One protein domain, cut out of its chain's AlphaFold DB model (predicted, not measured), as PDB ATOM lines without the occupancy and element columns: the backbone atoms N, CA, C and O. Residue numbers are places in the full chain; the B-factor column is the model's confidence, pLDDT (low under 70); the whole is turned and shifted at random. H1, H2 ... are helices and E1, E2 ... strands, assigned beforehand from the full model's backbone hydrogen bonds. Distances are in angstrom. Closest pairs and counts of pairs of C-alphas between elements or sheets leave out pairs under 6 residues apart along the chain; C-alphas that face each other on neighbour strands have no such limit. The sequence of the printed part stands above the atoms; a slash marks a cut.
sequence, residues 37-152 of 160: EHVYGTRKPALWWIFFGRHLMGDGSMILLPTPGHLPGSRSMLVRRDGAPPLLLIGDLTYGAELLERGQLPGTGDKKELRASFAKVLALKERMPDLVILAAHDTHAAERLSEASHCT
ATOM      1  N   GLU A  37     -35.679  15.052 -49.044       51.97
ATOM      2  CA  GLU A  37     -35.785  16.295 -48.273       51.97
ATOM      3  C   GLU A  37     -35.255  16.189 -46.836       51.97
ATOM      4  O   GLU A  37     -34.791  17.179 -46.268       51.97
ATOM      5  N   HIS A  38     -35.295  14.995 -46.248       46.41
ATOM      6  CA  HIS A  38     -34.786  14.736 -44.906       46.41
ATOM      7  C   HIS A  38     -33.262  14.600 -44.886       46.41
ATOM      8  O   HIS A  38     -32.644  14.975 -43.888       46.41
ATOM      9  N   VAL A  39     -32.684  14.138 -45.996       49.78
ATOM     10  CA  VAL A  39     -31.258  13.832 -46.162       49.78
ATOM     11  C   VAL A  39     -30.458  15.064 -46.605       49.78
ATOM     12  O   VAL A  39     -29.452  15.396 -45.989       49.78
ATOM     13  N   TYR A  40     -30.929  15.820 -47.603       47.28
ATOM     14  CA  TYR A  40     -30.138  16.918 -48.195       47.28
ATOM     15  C   TYR A  40     -30.515  18.328 -47.725       47.28
ATOM     16  O   TYR A  40     -29.872  19.300 -48.131       47.28
ATOM     17  N   GLY A  41     -31.536  18.449 -46.872       50.78
ATOM     18  CA  GLY A  41     -32.122  19.736 -46.506       50.78
ATOM     19  C   GLY A  41     -32.943  20.342 -47.649       50.78
ATOM     20  O   GLY A  41     -32.781  20.018 -48.824       50.78
ATOM     21  N   THR A  42     -33.873  21.231 -47.303       49.75
ATOM     22  CA  THR A  42     -34.747  21.916 -48.268       49.75
ATOM     23  C   THR A  42     -34.688  23.423 -48.038       49.75
ATOM     24  O   THR A  42     -34.287  23.860 -46.964       49.75
ATOM     25  N   ARG A  43     -35.153  24.231 -49.001       50.12
ATOM     26  CA  ARG A  43     -35.406  25.673 -48.785       50.12
ATOM     27  C   ARG A  43     -36.625  25.954 -47.884       50.12
ATOM     28  O   ARG A  43     -36.985  27.111 -47.698       50.12
ATOM     29  N   LYS A  44     -37.305  24.919 -47.382       49.09
ATOM     30  CA  LYS A  44     -38.497  25.044 -46.538       49.09
ATOM     31  C   LYS A  44     -38.090  25.304 -45.078       49.09
ATOM     32  O   LYS A  44     -36.979  24.938 -44.692       49.09
ATOM     33  N   PRO A  45     -38.966  25.919 -44.263       58.34
ATOM     34  CA  PRO A  45     -38.658  26.270 -42.879       58.34
ATOM     35  C   PRO A  45     -38.139  25.075 -42.078       58.34
ATOM     36  O   PRO A  45     -38.668  23.971 -42.200       58.34
ATOM     37  N   ALA A  46     -37.157  25.301 -41.209       57.94
ATOM     38  CA  ALA A  46     -36.491  24.256 -40.432       57.94
ATOM     39  C   ALA A  46     -37.410  23.438 -39.508       57.94
ATOM     40  O   ALA A  46     -36.941  22.446 -38.981       57.94
ATOM     41  N   LEU A  47     -38.689  23.794 -39.319       60.16
ATOM     42  CA  LEU A  47     -39.676  22.986 -38.582       60.16
ATOM     43  C   LEU A  47     -40.554  22.095 -39.470       60.16
ATOM     44  O   LEU A  47     -41.220  21.200 -38.960       60.16
ATOM     45  N   TRP A  48     -40.543  22.280 -40.795       61.84
ATOM     46  CA  TRP A  48     -41.387  21.491 -41.703       61.84
ATOM     47  C   TRP A  48     -41.117  19.987 -41.622       61.84
ATOM     48  O   TRP A  48     -42.039  19.196 -41.764       61.84
ATOM     49  N   TRP A  49     -39.877  19.584 -41.350       65.56
ATOM     50  CA  TRP A  49     -39.496  18.176 -41.198       65.56
ATOM     51  C   TRP A  49     -40.185  17.461 -40.022       65.56
ATOM     52  O   TRP A  49     -40.285  16.241 -40.058       65.56
ATOM     53  N   ILE A  50     -40.701  18.187 -39.020       67.88
ATOM     54  CA  ILE A  50     -41.467  17.587 -37.914       67.88
ATOM     55  C   ILE A  50     -42.805  17.059 -38.425       67.88
ATOM     56  O   ILE A  50     -43.212  15.965 -38.053       67.88
ATOM     57  N   PHE A  51     -43.453  17.796 -39.333       62.84
ATOM     58  CA  PHE A  51     -44.726  17.395 -39.936       62.84
ATOM     59  C   PHE A  51     -44.598  16.187 -40.876       62.84
ATOM     60  O   PHE A  51     -45.586  15.512 -41.132       62.84
ATOM     61  N   PHE A  52     -43.390  15.899 -41.370       67.25
ATOM     62  CA  PHE A  52     -43.076  14.672 -42.117       67.25
ATOM     63  C   PHE A  52     -42.419  13.594 -41.241       67.25
ATOM     64  O   PHE A  52     -42.037  12.530 -41.737       67.25
ATOM     65  N   GLY A  53     -42.270  13.865 -39.943       73.81
ATOM     66  CA  GLY A  53     -41.837  12.881 -38.968       73.81
ATOM     67  C   GLY A  53     -42.858  11.754 -38.852       73.81
ATOM     68  O   GLY A  53     -44.051  11.925 -39.101       73.81
ATOM     69  N   ARG A  54     -42.398  10.565 -38.464       82.31
ATOM     70  CA  ARG A  54     -43.299   9.424 -38.269       82.31
ATOM     71  C   ARG A  54     -43.895   9.484 -36.869       82.31
ATOM     72  O   ARG A  54     -43.165   9.362 -35.890       82.31
ATOM     73  N   HIS A  55     -45.212   9.636 -36.784       85.44
ATOM     74  CA  HIS A  55     -45.950   9.618 -35.521       85.44
ATOM     75  C   HIS A  55     -46.133   8.165 -35.079       85.44
ATOM     76  O   HIS A  55     -46.756   7.383 -35.794       85.44
ATOM     77  N   LEU A  56     -45.580   7.790 -33.927       85.25
ATOM     78  CA  LEU A  56     -45.619   6.396 -33.467       85.25
ATOM     79  C   LEU A  56     -46.958   6.028 -32.824       85.25
ATOM     80  O   LEU A  56     -47.441   4.919 -33.018       85.25
ATOM     81  N   MET A  57     -47.558   6.978 -32.105       85.44
ATOM     82  CA  MET A  57     -48.803   6.794 -31.348       85.44
ATOM     83  C   MET A  57     -50.030   7.422 -32.040       85.44
ATOM     84  O   MET A  57     -51.143   7.335 -31.538       85.44
ATOM     85  N   GLY A  58     -49.845   8.081 -33.192       81.56
ATOM     86  CA  GLY A  58     -50.912   8.768 -33.940       81.56
ATOM     87  C   GLY A  58     -51.336  10.131 -33.369       81.56
ATOM     88  O   GLY A  58     -51.645  11.037 -34.138       81.56
ATOM     89  N   ASP A  59     -51.244  10.326 -32.055       84.19
ATOM     90  CA  ASP A  59     -51.503  11.591 -31.338       84.19
ATOM     91  C   ASP A  59     -50.316  12.587 -31.375       84.19
ATOM     92  O   ASP A  59     -50.416  13.746 -30.968       84.19
ATOM     93  N   GLY A  60     -49.165  12.136 -31.881       84.31
ATOM     94  CA  GLY A  60     -47.912  12.882 -31.946       84.31
ATOM     95  C   GLY A  60     -47.164  13.002 -30.611       84.31
ATOM     96  O   GLY A  60     -46.156  13.702 -30.565       84.31
ATOM     97  N   SER A  61     -47.603  12.329 -29.545       87.81
ATOM     98  CA  SER A  61     -46.859  12.236 -28.277       87.81
ATOM     99  C   SER A  61     -45.427  11.734 -28.493       87.81
ATOM    100  O   SER A  61     -44.506  12.170 -27.809       87.81
ATOM    101  N   MET A  62     -45.222  10.887 -29.505       91.75
ATOM    102  CA  MET A  62     -43.915  10.400 -29.937       91.75
ATOM    103  C   MET A  62     -43.754  10.539 -31.452       91.75
ATOM    104  O   MET A  62     -44.531   9.968 -32.228       91.75
ATOM    105  N   ILE A  63     -42.725  11.273 -31.878       90.81
ATOM    106  CA  ILE A  63     -42.430  11.535 -33.293       90.81
ATOM    107  C   ILE A  63     -40.984  11.144 -33.598       90.81
ATOM    108  O   ILE A  63     -40.051  11.679 -32.999       90.81
ATOM    109  N   LEU A  64     -40.793  10.244 -34.566       91.94
ATOM    110  CA  LEU A  64     -39.481   9.936 -35.133       91.94
ATOM    111  C   LEU A  64     -39.089  10.966 -36.185       91.94
ATOM    112  O   LEU A  64     -39.826  11.245 -37.133       91.94
ATOM    113  N   LEU A  65     -37.872  11.462 -36.030       91.88
ATOM    114  CA  LEU A  65     -37.323  12.609 -36.718       91.88
ATOM    115  C   LEU A  65     -36.010  12.199 -37.406       91.88
ATOM    116  O   LEU A  65     -35.077  11.768 -36.731       91.88
ATOM    117  N   PRO A  66     -35.897  12.283 -38.740       90.25
ATOM    118  CA  PRO A  66     -34.688  11.870 -39.447       90.25
ATOM    119  C   PRO A  66     -33.538  12.850 -39.198       90.25
ATOM    120  O   PRO A  66     -33.624  14.032 -39.547       90.25
ATOM    121  N   THR A  67     -32.446  12.329 -38.645       90.56
ATOM    122  CA  THR A  67     -31.230  13.077 -38.305       90.56
ATOM    123  C   THR A  67     -29.995  12.346 -38.831       90.56
ATOM    124  O   THR A  67     -29.171  11.887 -38.039       90.56
ATOM    125  N   PRO A  68     -29.873  12.183 -40.163       90.12
ATOM    126  CA  PRO A  68     -28.735  11.499 -40.754       90.12
ATOM    127  C   PRO A  68     -27.452  12.319 -40.577       90.12
ATOM    128  O   PRO A  68     -27.487  13.528 -40.318       90.12
ATOM    129  N   GLY A  69     -26.318  11.648 -40.727       88.44
ATOM    130  CA  GLY A  69     -25.006  12.275 -40.740       88.44
ATOM    131  C   GLY A  69     -23.975  11.450 -39.993       88.44
ATOM    132  O   GLY A  69     -22.973  11.082 -40.595       88.44
ATOM    133  N   HIS A  70     -24.222  11.108 -38.724       88.44
ATOM    134  CA  HIS A  70     -23.320  10.207 -37.995       88.44
ATOM    135  C   HIS A  70     -23.336   8.813 -38.628       88.44
ATOM    136  O   HIS A  70     -22.290   8.298 -39.024       88.44
ATOM    137  N   LEU A  71     -24.542   8.277 -38.839       86.38
ATOM    138  CA  LEU A  71     -24.800   7.127 -39.693       86.38
ATOM    139  C   LEU A  71     -25.908   7.461 -40.710       86.38
ATOM    140  O   LEU A  71     -26.833   8.232 -40.413       86.38
ATOM    141  N   PRO A  72     -25.857   6.879 -41.923       85.12
ATOM    142  CA  PRO A  72     -26.987   6.917 -42.838       85.12
ATOM    143  C   PRO A  72     -28.229   6.318 -42.171       85.12
ATOM    144  O   PRO A  72     -28.210   5.188 -41.688       85.12
ATOM    145  N   GLY A  73     -29.324   7.076 -42.150       84.00
ATOM    146  CA  GLY A  73     -30.592   6.624 -41.574       84.00
ATOM    147  C   GLY A  73     -30.758   6.829 -40.064       84.00
ATOM    148  O   GLY A  73     -31.823   6.459 -39.565       84.00
ATOM    149  N   SER A  74     -29.797   7.445 -39.356       88.88
ATOM    150  CA  SER A  74     -29.963   7.834 -37.943       88.88
ATOM    151  C   SER A  74     -31.253   8.634 -37.720       88.88
ATOM    152  O   SER A  74     -31.665   9.461 -38.548       88.88
ATOM    153  N   ARG A  75     -31.913   8.377 -36.587       91.44
ATOM    154  CA  ARG A  75     -33.178   9.015 -36.203       91.44
ATOM    155  C   ARG A  75     -33.114   9.516 -34.770       91.44
ATOM    156  O   ARG A  75     -32.628   8.818 -33.887       91.44
ATOM    157  N   SER A  76     -33.692  10.686 -34.564       93.38
ATOM    158  CA  SER A  76     -34.025  11.232 -33.258       93.38
ATOM    159  C   SER A  76     -35.493  10.955 -32.931       93.38
ATOM    160  O   SER A  76     -36.299  10.687 -33.827       93.38
ATOM    161  N   MET A  77     -35.864  11.045 -31.660       95.69
ATOM    162  CA  MET A  77     -37.246  10.914 -31.209       95.69
ATOM    163  C   MET A  77     -37.629  12.083 -30.310       95.69
ATOM    164  O   MET A  77     -37.013  12.297 -29.269       95.69
ATOM    165  N   LEU A  78     -38.660  12.821 -30.714       94.50
ATOM    166  CA  LEU A  78     -39.312  13.826 -29.882       94.50
ATOM    167  C   LEU A  78     -40.408  13.146 -29.059       94.50
ATOM    168  O   LEU A  78     -41.282  12.493 -29.630       94.50
ATOM    169  N   VAL A  79     -40.369  13.334 -27.743       93.56
ATOM    170  CA  VAL A  79     -41.372  12.861 -26.788       93.56
ATOM    171  C   VAL A  79     -42.014  14.076 -26.132       93.56
ATOM    172  O   VAL A  79     -41.360  14.817 -25.397       93.56
ATOM    173  N   ARG A  80     -43.297  14.295 -26.408       90.81
ATOM    174  CA  ARG A  80     -44.107  15.320 -25.747       90.81
ATOM    175  C   ARG A  80     -44.763  14.711 -24.517       90.81
ATOM    176  O   ARG A  80     -45.268  13.593 -24.583       90.81
ATOM    177  N   ARG A  81     -44.719  15.438 -23.406       90.00
ATOM    178  CA  ARG A  81     -45.200  14.984 -22.101       90.00
ATOM    179  C   ARG A  81     -46.159  16.035 -21.559       90.00
ATOM    180  O   ARG A  81     -45.840  17.218 -21.595       90.00
ATOM    181  N   ASP A  82     -47.322  15.612 -21.085       83.56
ATOM    182  CA  ASP A  82     -48.285  16.541 -20.501       83.56
ATOM    183  C   ASP A  82     -47.769  17.031 -19.146       83.56
ATOM    184  O   ASP A  82     -47.379  16.231 -18.297       83.56
ATOM    185  N   GLY A  83     -47.729  18.352 -18.959       82.25
ATOM    186  CA  GLY A  83     -47.267  18.966 -17.710       82.25
ATOM    187  C   GLY A  83     -45.769  18.808 -17.419       82.25
ATOM    188  O   GLY A  83     -45.349  19.106 -16.307       82.25
ATOM    189  N   ALA A  84     -44.963  18.355 -18.385       87.25
ATOM    190  CA  ALA A  84     -43.516  18.229 -18.233       87.25
ATOM    191  C   ALA A  84     -42.782  18.684 -19.506       87.25
ATOM    192  O   ALA A  84     -43.334  18.572 -20.603       87.25
ATOM    193  N   PRO A  85     -41.517  19.135 -19.401       90.94
ATOM    194  CA  PRO A  85     -40.744  19.557 -20.566       90.94
ATOM    195  C   PRO A  85     -40.683  18.469 -21.653       90.94
ATOM    196  O   PRO A  85     -40.565  17.282 -21.324       90.94
ATOM    197  N   PRO A  86     -40.731  18.802 -22.951       92.88
ATOM    198  CA  PRO A  86     -40.545  17.807 -23.995       92.88
ATOM    199  C   PRO A  86     -39.109  17.266 -23.970       92.88
ATOM    200  O   PRO A  86     -38.166  17.959 -23.582       92.88
ATOM    201  N   LEU A  87     -38.931  16.021 -24.410       95.50
ATOM    202  CA  LEU A  87     -37.621  15.376 -24.523       95.50
ATOM    203  C   LEU A  87     -37.278  15.149 -25.992       95.50
ATOM    204  O   LEU A  87     -38.120  14.689 -26.762       95.50
ATOM    205  N   LEU A  88     -36.029  15.395 -26.375       96.12
ATOM    206  CA  LEU A  88     -35.491  15.014 -27.674       96.12
ATOM    207  C   LEU A  88     -34.340  14.028 -27.492       96.12
ATOM    208  O   LEU A  88     -33.229  14.409 -27.130       96.12
ATOM    209  N   LEU A  89     -34.604  12.762 -27.801       95.88
ATOM    210  CA  LEU A  89     -33.587  11.719 -27.846       95.88
ATOM    211  C   LEU A  89     -32.878  11.800 -29.196       95.88
ATOM    212  O   LEU A  89     -33.493  11.495 -30.217       95.88
ATOM    213  N   ILE A  90     -31.614  12.212 -29.224       94.12
ATOM    214  CA  ILE A  90     -30.871  12.419 -30.483       94.12
ATOM    215  C   ILE A  90     -29.952  11.256 -30.867       94.12
ATOM    216  O   ILE A  90     -29.269  11.321 -31.888       94.12
ATOM    217  N   GLY A  91     -29.943  10.189 -30.068       90.56
ATOM    218  CA  GLY A  91     -29.161   8.990 -30.349       90.56
ATOM    219  C   GLY A  91     -27.668   9.296 -30.474       90.56
ATOM    220  O   GLY A  91     -27.075   9.890 -29.572       90.56
ATOM    221  N   ASP A  92     -27.093   8.893 -31.602       88.81
ATOM    222  CA  ASP A  92     -25.677   9.009 -31.960       88.81
ATOM    223  C   ASP A  92     -25.328  10.298 -32.721       88.81
ATOM    224  O   ASP A  92     -24.198  10.462 -33.177       88.81
ATOM    225  N   LEU A  93     -26.274  11.235 -32.861       89.00
ATOM    226  CA  LEU A  93     -26.057  12.474 -33.611       89.00
ATOM    227  C   LEU A  93     -24.828  13.254 -33.106       89.00
ATOM    228  O   LEU A  93     -24.107  13.872 -33.890       89.00
ATOM    229  N   THR A  94     -24.591  13.217 -31.796       90.06
ATOM    230  CA  THR A  94     -23.401  13.750 -31.129       90.06
ATOM    231  C   THR A  94     -23.109  12.935 -29.869       90.06
ATOM    232  O   THR A  94     -23.954  12.175 -29.400       90.06
ATOM    233  N   TYR A  95     -21.927  13.128 -29.289       86.44
ATOM    234  CA  TYR A  95     -21.542  12.496 -28.028       86.44
ATOM    235  C   TYR A  95     -22.111  13.199 -26.791       86.44
ATOM    236  O   TYR A  95     -22.236  12.568 -25.753       86.44
ATOM    237  N   GLY A  96     -22.468  14.481 -26.892       87.50
ATOM    238  CA  GLY A  96     -22.956  15.278 -25.765       87.50
ATOM    239  C   GLY A  96     -23.810  16.450 -26.226       87.50
ATOM    240  O   GLY A  96     -23.553  17.013 -27.296       87.50
ATOM    241  N   ALA A  97     -24.823  16.816 -25.438       85.62
ATOM    242  CA  ALA A  97     -25.724  17.918 -25.773       85.62
ATOM    243  C   ALA A  97     -24.967  19.253 -25.917       85.62
ATOM    244  O   ALA A  97     -25.214  20.011 -26.853       85.62
ATOM    245  N   GLU A  98     -23.954  19.488 -25.085       88.38
ATOM    246  CA  GLU A  98     -23.137  20.706 -25.097       88.38
ATOM    247  C   GLU A  98     -22.325  20.842 -26.389       88.38
ATOM    248  O   GLU A  98     -22.085  21.951 -26.869       88.38
ATOM    249  N   LEU A  99     -21.893  19.721 -26.978       88.12
ATOM    250  CA  LEU A  99     -21.190  19.726 -28.262       88.12
ATOM    251  C   LEU A  99     -22.130  20.163 -29.387       88.12
ATOM    252  O   LEU A  99     -21.719  20.912 -30.273       88.12
ATOM    253  N   LEU A 100     -23.396  19.741 -29.328       89.69
ATOM    254  CA  LEU A 100     -24.415  20.182 -30.272       89.69
ATOM    255  C   LEU A 100     -24.702  21.677 -30.129       89.69
ATOM    256  O   LEU A 100     -24.711  22.385 -31.135       89.69
ATOM    257  N   GLU A 101     -24.856  22.170 -28.900       87.56
ATOM    258  CA  GLU A 101     -25.098  23.591 -28.613       87.56
ATOM    259  C   GLU A 101     -23.939  24.489 -29.061       87.56
ATOM    260  O   GLU A 101     -24.153  25.592 -29.561       87.56
ATOM    261  N   ARG A 102     -22.701  23.996 -28.964       88.81
ATOM    262  CA  ARG A 102     -21.500  24.682 -29.469       88.81
ATOM    263  C   ARG A 102     -21.305  24.539 -30.983       88.81
ATOM    264  O   ARG A 102     -20.357  25.104 -31.525       88.81
ATOM    265  N   GLY A 103     -22.148  23.768 -31.671       86.50
ATOM    266  CA  GLY A 103     -22.010  23.479 -33.100       86.50
ATOM    267  C   GLY A 103     -20.791  22.613 -33.446       86.50
ATOM    268  O   GLY A 103     -20.336  22.612 -34.593       86.50
ATOM    269  N   GLN A 104     -20.241  21.887 -32.473       90.62
ATOM    270  CA  GLN A 104     -19.079  21.027 -32.656       90.62
ATOM    271  C   GLN A 104     -19.513  19.663 -33.195       90.62
ATOM    272  O   GLN A 104     -20.126  18.855 -32.502       90.62
ATOM    273  N   LEU A 105     -19.169  19.405 -34.455       89.19
ATOM    274  CA  LEU A 105     -19.492  18.142 -35.111       89.19
ATOM    275  C   LEU A 105     -18.574  17.009 -34.626       89.19
ATOM    276  O   LEU A 105     -17.394  17.261 -34.356       89.19
ATOM    277  N   PRO A 106     -19.062  15.755 -34.600       86.88
ATOM    278  CA  PRO A 106     -18.197  14.597 -34.416       86.88
ATOM    279  C   PRO A 106     -17.169  14.483 -35.555       86.88
ATOM    280  O   PRO A 106     -17.367  14.974 -36.670       86.88
ATOM    281  N   GLY A 107     -16.042  13.824 -35.271       85.12
ATOM    282  CA  GLY A 107     -14.973  13.600 -36.253       85.12
ATOM    283  C   GLY A 107     -15.329  12.590 -37.352       85.12
ATOM    284  O   GLY A 107     -14.629  12.513 -38.360       85.12
ATOM    285  N   THR A 108     -16.413  11.837 -37.167       87.12
ATOM    286  CA  THR A 108     -16.907  10.778 -38.052       87.12
ATOM    287  C   THR A 108     -18.268  11.142 -38.654       87.12
ATOM    288  O   THR A 108     -18.994  11.969 -38.104       87.12
ATOM    289  N   GLY A 109     -18.614  10.510 -39.779       89.25
ATOM    290  CA  GLY A 109     -19.884  10.721 -40.483       89.25
ATOM    291  C   GLY A 109     -19.820  11.743 -41.627       89.25
ATOM    292  O   GLY A 109     -18.779  12.342 -41.915       89.25
ATOM    293  N   ASP A 110     -20.953  11.945 -42.301       92.62
ATOM    294  CA  ASP A 110     -21.109  12.953 -43.347       92.62
ATOM    295  C   ASP A 110     -21.283  14.347 -42.725       92.62
ATOM    296  O   ASP A 110     -22.291  14.680 -42.099       92.62
ATOM    297  N   LYS A 111     -20.279  15.205 -42.924       90.38
ATOM    298  CA  LYS A 111     -20.232  16.549 -42.332       90.38
ATOM    299  C   LYS A 111     -21.321  17.493 -42.846       90.38
ATOM    300  O   LYS A 111     -21.583  18.511 -42.199       90.38
ATOM    301  N   LYS A 112     -21.880  17.263 -44.033       89.75
ATOM    302  CA  LYS A 112     -22.936  18.108 -44.601       89.75
ATOM    303  C   LYS A 112     -24.278  17.724 -43.986       89.75
ATOM    304  O   LYS A 112     -24.996  18.611 -43.524       89.75
ATOM    305  N   GLU A 113     -24.572  16.432 -43.925       90.12
ATOM    306  CA  GLU A 113     -25.775  15.899 -43.282       90.12
ATOM    307  C   GLU A 113     -25.780  16.193 -41.779       90.12
ATOM    308  O   GLU A 113     -26.777  16.697 -41.268       90.12
ATOM    309  N   LEU A 114     -24.642  16.028 -41.094       91.50
ATOM    310  CA  LEU A 114     -24.494  16.383 -39.677       91.50
ATOM    311  C   LEU A 114     -24.842  17.847 -39.404       91.50
ATOM    312  O   LEU A 114     -25.616  18.131 -38.494       91.50
ATOM    313  N   ARG A 115     -24.327  18.786 -40.211       91.19
ATOM    314  CA  ARG A 115     -24.663  20.214 -40.064       91.19
ATOM    315  C   ARG A 115     -26.145  20.478 -40.277       91.19
ATOM    316  O   ARG A 115     -26.734  21.255 -39.532       91.19
ATOM    317  N   ALA A 116     -26.747  19.840 -41.279       90.50
ATOM    318  CA  ALA A 116     -28.173  19.980 -41.538       90.50
ATOM    319  C   ALA A 116     -29.013  19.424 -40.375       90.50
ATOM    320  O   ALA A 116     -29.996  20.047 -39.978       90.50
ATOM    321  N   SER A 117     -28.617  18.286 -39.804       92.62
ATOM    322  CA  SER A 117     -29.273  17.673 -38.647       92.62
ATOM    323  C   SER A 117     -29.108  18.509 -37.375       92.62
ATOM    324  O   SER A 117     -30.100  18.760 -36.697       92.62
ATOM    325  N   PHE A 118     -27.913  19.039 -37.094       93.75
ATOM    326  CA  PHE A 118     -27.685  19.969 -35.977       93.75
ATOM    327  C   PHE A 118     -28.558  21.218 -36.110       93.75
ATOM    328  O   PHE A 118     -29.243  21.586 -35.162       93.75
ATOM    329  N   ALA A 119     -28.601  21.832 -37.296       91.12
ATOM    330  CA  ALA A 119     -29.415  23.022 -37.533       91.12
ATOM    331  C   ALA A 119     -30.909  22.774 -37.266       91.12
ATOM    332  O   ALA A 119     -31.582  23.629 -36.696       91.12
ATOM    333  N   LYS A 120     -31.431  21.595 -37.628       90.88
ATOM    334  CA  LYS A 120     -32.819  21.208 -37.330       90.88
ATOM    335  C   LYS A 120     -33.070  21.062 -35.826       90.88
ATOM    336  O   LYS A 120     -34.104  21.518 -35.348       90.88
ATOM    337  N   VAL A 121     -32.146  20.434 -35.092       92.31
ATOM    338  CA  VAL A 121     -32.255  20.253 -33.634       92.31
ATOM    339  C   VAL A 121     -32.161  21.592 -32.903       92.31
ATOM    340  O   VAL A 121     -32.986  21.874 -32.039       92.31
ATOM    341  N   LEU A 122     -31.216  22.450 -33.287       91.88
ATOM    342  CA  LEU A 122     -31.065  23.785 -32.709       91.88
ATOM    343  C   LEU A 122     -32.294  24.657 -32.986       91.88
ATOM    344  O   LEU A 122     -32.843  25.237 -32.057       91.88
ATOM    345  N   ALA A 123     -32.813  24.653 -34.218       90.19
ATOM    346  CA  ALA A 123     -34.058  25.350 -34.544       90.19
ATOM    347  C   ALA A 123     -35.260  24.829 -33.734       90.19
ATOM    348  O   ALA A 123     -36.194  25.578 -33.456       90.19
ATOM    349  N   LEU A 124     -35.255  23.547 -33.352       89.12
ATOM    350  CA  LEU A 124     -36.282  22.974 -32.487       89.12
ATOM    351  C   LEU A 124     -36.151  23.481 -31.045       89.12
ATOM    352  O   LEU A 124     -37.149  23.891 -30.455       89.12
ATOM    353  N   LYS A 125     -34.927  23.509 -30.509       90.81
ATOM    354  CA  LYS A 125     -34.606  24.044 -29.178       90.81
ATOM    355  C   LYS A 125     -34.893  25.543 -29.065       90.81
ATOM    356  O   LYS A 125     -35.391  25.992 -28.043       90.81
ATOM    357  N   GLU A 126     -34.668  26.314 -30.127       90.19
ATOM    358  CA  GLU A 126     -35.045  27.733 -30.183       90.19
ATOM    359  C   GLU A 126     -36.563  27.945 -30.070       90.19
ATOM    360  O   GLU A 126     -37.014  28.949 -29.520       90.19
ATOM    361  N   ARG A 127     -37.371  27.017 -30.599       88.62
ATOM    362  CA  ARG A 127     -38.842  27.097 -30.555       88.62
ATOM    363  C   ARG A 127     -39.451  26.507 -29.294       88.62
ATOM    364  O   ARG A 127     -40.544  26.920 -28.922       88.62
ATOM    365  N   MET A 128     -38.762  25.559 -28.669       90.50
ATOM    366  CA  MET A 128     -39.127  24.948 -27.393       90.50
ATOM    367  C   MET A 128     -37.944  25.114 -26.436       90.50
ATOM    368  O   MET A 128     -37.117  24.205 -26.326       90.50
ATOM    369  N   PRO A 129     -37.802  26.284 -25.785       91.06
ATOM    370  CA  PRO A 129     -36.653  26.567 -24.923       91.06
ATOM    371  C   PRO A 129     -36.514  25.588 -23.750       91.06
ATOM    372  O   PRO A 129     -35.403  25.330 -23.290       91.06
ATOM    373  N   ASP A 130     -37.621  24.999 -23.309       91.50
ATOM    374  CA  ASP A 130     -37.716  23.965 -22.278       91.50
ATOM    375  C   ASP A 130     -37.338  22.556 -22.774       91.50
ATOM    376  O   ASP A 130     -37.129  21.662 -21.961       91.50
ATOM    377  N   LEU A 131     -37.180  22.343 -24.087       92.62
ATOM    378  CA  LEU A 131     -36.830  21.045 -24.671       92.62
ATOM    379  C   LEU A 131     -35.524  20.494 -24.104       92.62
ATOM    380  O   LEU A 131     -34.459  21.089 -24.277       92.62
ATOM    381  N   VAL A 132     -35.575  19.307 -23.516       94.62
ATOM    382  CA  VAL A 132     -34.388  18.641 -22.976       94.62
ATOM    383  C   VAL A 132     -33.804  17.713 -24.032       94.62
ATOM    384  O   VAL A 132     -34.470  16.795 -24.508       94.62
ATOM    385  N   ILE A 133     -32.554  17.966 -24.417       94.94
ATOM    386  CA  ILE A 133     -31.832  17.181 -25.421       94.94
ATOM    387  C   ILE A 133     -31.027  16.096 -24.710       94.94
ATOM    388  O   ILE A 133     -30.247  16.389 -23.809       94.94
ATOM    389  N   LEU A 134     -31.201  14.849 -25.142       95.00
ATOM    390  CA  LEU A 134     -30.552  13.677 -24.564       95.00
ATOM    391  C   LEU A 134     -29.796  12.924 -25.663       95.00
ATOM    392  O   LEU A 134     -30.406  12.331 -26.560       95.00
ATOM    393  N   ALA A 135     -28.463  12.959 -25.607       93.75
ATOM    394  CA  ALA A 135     -27.604  12.167 -26.485       93.75
ATOM    395  C   ALA A 135     -27.283  10.810 -25.843       93.75
ATOM    396  O   ALA A 135     -27.168  10.706 -24.625       93.75
ATOM    397  N   ALA A 136     -27.123   9.761 -26.654       89.19
ATOM    398  CA  ALA A 136     -26.954   8.394 -26.148       89.19
ATOM    399  C   ALA A 136     -25.633   8.173 -25.389       89.19
ATOM    400  O   ALA A 136     -25.548   7.278 -24.554       89.19
ATOM    401  N   HIS A 137     -24.611   8.977 -25.689       89.69
ATOM    402  CA  HIS A 137     -23.275   8.870 -25.095       89.69
ATOM    403  C   HIS A 137     -22.955  10.001 -24.113       89.69
ATOM    404  O   HIS A 137     -21.812  10.127 -23.676       89.69
ATOM    405  N   ASP A 138     -23.957  10.805 -23.760       91.00
ATOM    406  CA  ASP A 138     -23.802  11.892 -22.806       91.00
ATOM    407  C   ASP A 138     -23.886  11.346 -21.379       91.00
ATOM    408  O   ASP A 138     -24.915  10.813 -20.956       91.00
ATOM    409  N   THR A 139     -22.805  11.496 -20.616       91.69
ATOM    410  CA  THR A 139     -22.739  11.049 -19.218       91.69
ATOM    411  C   THR A 139     -23.720  11.790 -18.311       91.69
ATOM    412  O   THR A 139     -24.116  11.248 -17.282       91.69
ATOM    413  N   HIS A 140     -24.156  12.990 -18.697       90.50
ATOM    414  CA  HIS A 140     -25.132  13.801 -17.968       90.50
ATOM    415  C   HIS A 140     -26.578  13.580 -18.442       90.50
ATOM    416  O   HIS A 140     -27.502  14.188 -17.902       90.50
ATOM    417  N   ALA A 141     -26.830  12.699 -19.421       88.38
ATOM    418  CA  ALA A 141     -28.185  12.463 -19.930       88.38
ATOM    419  C   ALA A 141     -29.158  11.979 -18.840       88.38
ATOM    420  O   ALA A 141     -30.317  12.393 -18.815       88.38
ATOM    421  N   ALA A 142     -28.699  11.117 -17.927       88.19
ATOM    422  CA  ALA A 142     -29.532  10.598 -16.843       88.19
ATOM    423  C   ALA A 142     -29.947  11.699 -15.852       88.19
ATOM    424  O   ALA A 142     -31.108  11.767 -15.451       88.19
ATOM    425  N   GLU A 143     -29.012  12.582 -15.502       90.12
ATOM    426  CA  GLU A 143     -29.246  13.738 -14.632       90.12
ATOM    427  C   GLU A 143     -30.260  14.696 -15.269       90.12
ATOM    428  O   GLU A 143     -31.306  14.962 -14.680       90.12
ATOM    429  N   ARG A 144     -30.036  15.078 -16.532       90.62
ATOM    430  CA  ARG A 144     -30.953  15.921 -17.320       90.62
ATOM    431  C   ARG A 144     -32.366  15.354 -17.390       90.62
ATOM    432  O   ARG A 144     -33.341  16.091 -17.278       90.62
ATOM    433  N   LEU A 145     -32.492  14.041 -17.586       89.31
ATOM    434  CA  LEU A 145     -33.790  13.370 -17.608       89.31
ATOM    435  C   LEU A 145     -34.477  13.417 -16.238       89.31
ATOM    436  O   LEU A 145     -35.688  13.643 -16.174       89.31
ATOM    437  N   SER A 146     -33.722  13.195 -15.163       88.44
ATOM    438  CA  SER A 146     -34.226  13.247 -13.790       88.44
ATOM    439  C   SER A 146     -34.766  14.641 -13.461       88.44
ATOM    440  O   SER A 146     -35.934  14.785 -13.101       88.44
ATOM    441  N   GLU A 147     -33.974  15.686 -13.705       89.75
ATOM    442  CA  GLU A 147     -34.369  17.087 -13.511       89.75
ATOM    443  C   GLU A 147     -35.637  17.434 -14.299       89.75
ATOM    444  O   GLU A 147     -36.597  17.988 -13.758       89.75
ATOM    445  N   ALA A 148     -35.692  17.013 -15.565       87.88
ATOM    446  CA  ALA A 148     -36.846  17.213 -16.435       87.88
ATOM    447  C   ALA A 148     -38.098  16.448 -15.989       87.88
ATOM    448  O   ALA A 148     -39.184  16.707 -16.505       87.88
ATOM    449  N   SER A 149     -37.956  15.452 -15.118       81.69
ATOM    450  CA  SER A 149     -39.058  14.634 -14.605       81.69
ATOM    451  C   SER A 149     -39.532  15.099 -13.228       81.69
ATOM    452  O   SER A 149     -40.663  14.810 -12.859       81.69
ATOM    453  N   HIS A 150     -38.700  15.843 -12.496       75.06
ATOM    454  CA  HIS A 150     -39.043  16.426 -11.198       75.06
ATOM    455  C   HIS A 150     -39.736  17.796 -11.295       75.06
ATOM    456  O   HIS A 150     -40.291  18.271 -10.308       75.06
ATOM    457  N   CYS A 151     -39.758  18.430 -12.470       56.94
ATOM    458  CA  CYS A 151     -40.426  19.715 -12.697       56.94
ATOM    459  C   CYS A 151     -41.943  19.558 -12.965       56.94
ATOM    460  O   CYS A 151     -42.454  20.057 -13.963       56.94
ATOM    461  N   THR A 152     -42.655  18.820 -12.105       51.94
ATOM    462  CA  THR A 152     -44.115  18.584 -12.199       51.94
ATOM    463  C   THR A 152     -44.958  19.414 -11.227       51.94
ATOM    464  O   THR A 152     -46.174  19.258 -11.209       51.94
TER     465      THR A 152
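AT A GLANCE: This is residues 37 to 152 of the 160 residues of an uncharacterized protein of uncultured archaeon GZfos18H11 (UniProt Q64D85). A four-stranded sheet lies between two helices, the long H4 over one face and the shorter H5 over the other, both running along the strands. Short helices H2 and H3 only graze the sheet, beside E1 and E4. The printed part has 116 residues, in order H1 H2 E1 E2 E3 H3 H4 E4 H5; the sheet, order E1 E2 E3 E4, is mixed, and so is the class, helices and strands. It is compact, radius of gyration of the C-alphas 13.5 A, spans 39 by 32 by 22 A.

HOW THE PARTS SIT: H1, residues 37 to 40, only just touches H4, residues 111 to 127, with 3 pairs of C-alphas within 8 A, the closest those of Val 39 and Glu 113, 6.5 A. H2 is residues 48 to 51. E1, residues 62 to 66, E2, 75 to 81, and E3, 84 to 91, form a meander, each strand the antiparallel neighbour of the one before; N 63 and O 78, 2.9 A, and N 77 and O 89, 2.8 A, are within hydrogen-bond range. H3, residues 97 to 101, and H4 lie between E3 and its parallel neighbour E4, residues 132 to 135, a strand-helix-strand unit with a right-handed crossover; N 88 and O 132 are 2.8 A apart. H4 has a height over the sheet of 10.1 A. H5, residues 141 to 150, is on the opposite face, height 7.9 A, making three layers; the closest C-alphas of H5 and E4 are Ala 141 and Leu 134, 5.3 A. Every O i to N i+4 pair is within hydrogen-bond range in H3, H4 and H5; H1 and H2 are too short for one.

IN THESE COORDINATES: H1 begins at C-alpha 37 (-35.785, 16.295, -48.273). E2 is 19.5 A long, E3 20.9 A, H4 24.4 A. H5, 14.5 A, ends at C-alpha 150 (-39.043, 16.426, -11.198).

THE WHOLE: The farthest C-alphas, Asp 110 and Thr 152, are 39.1 A apart. The printed part has no cut and no long link. Residues 37 to 52 and 151 to 152 have pLDDT under 70.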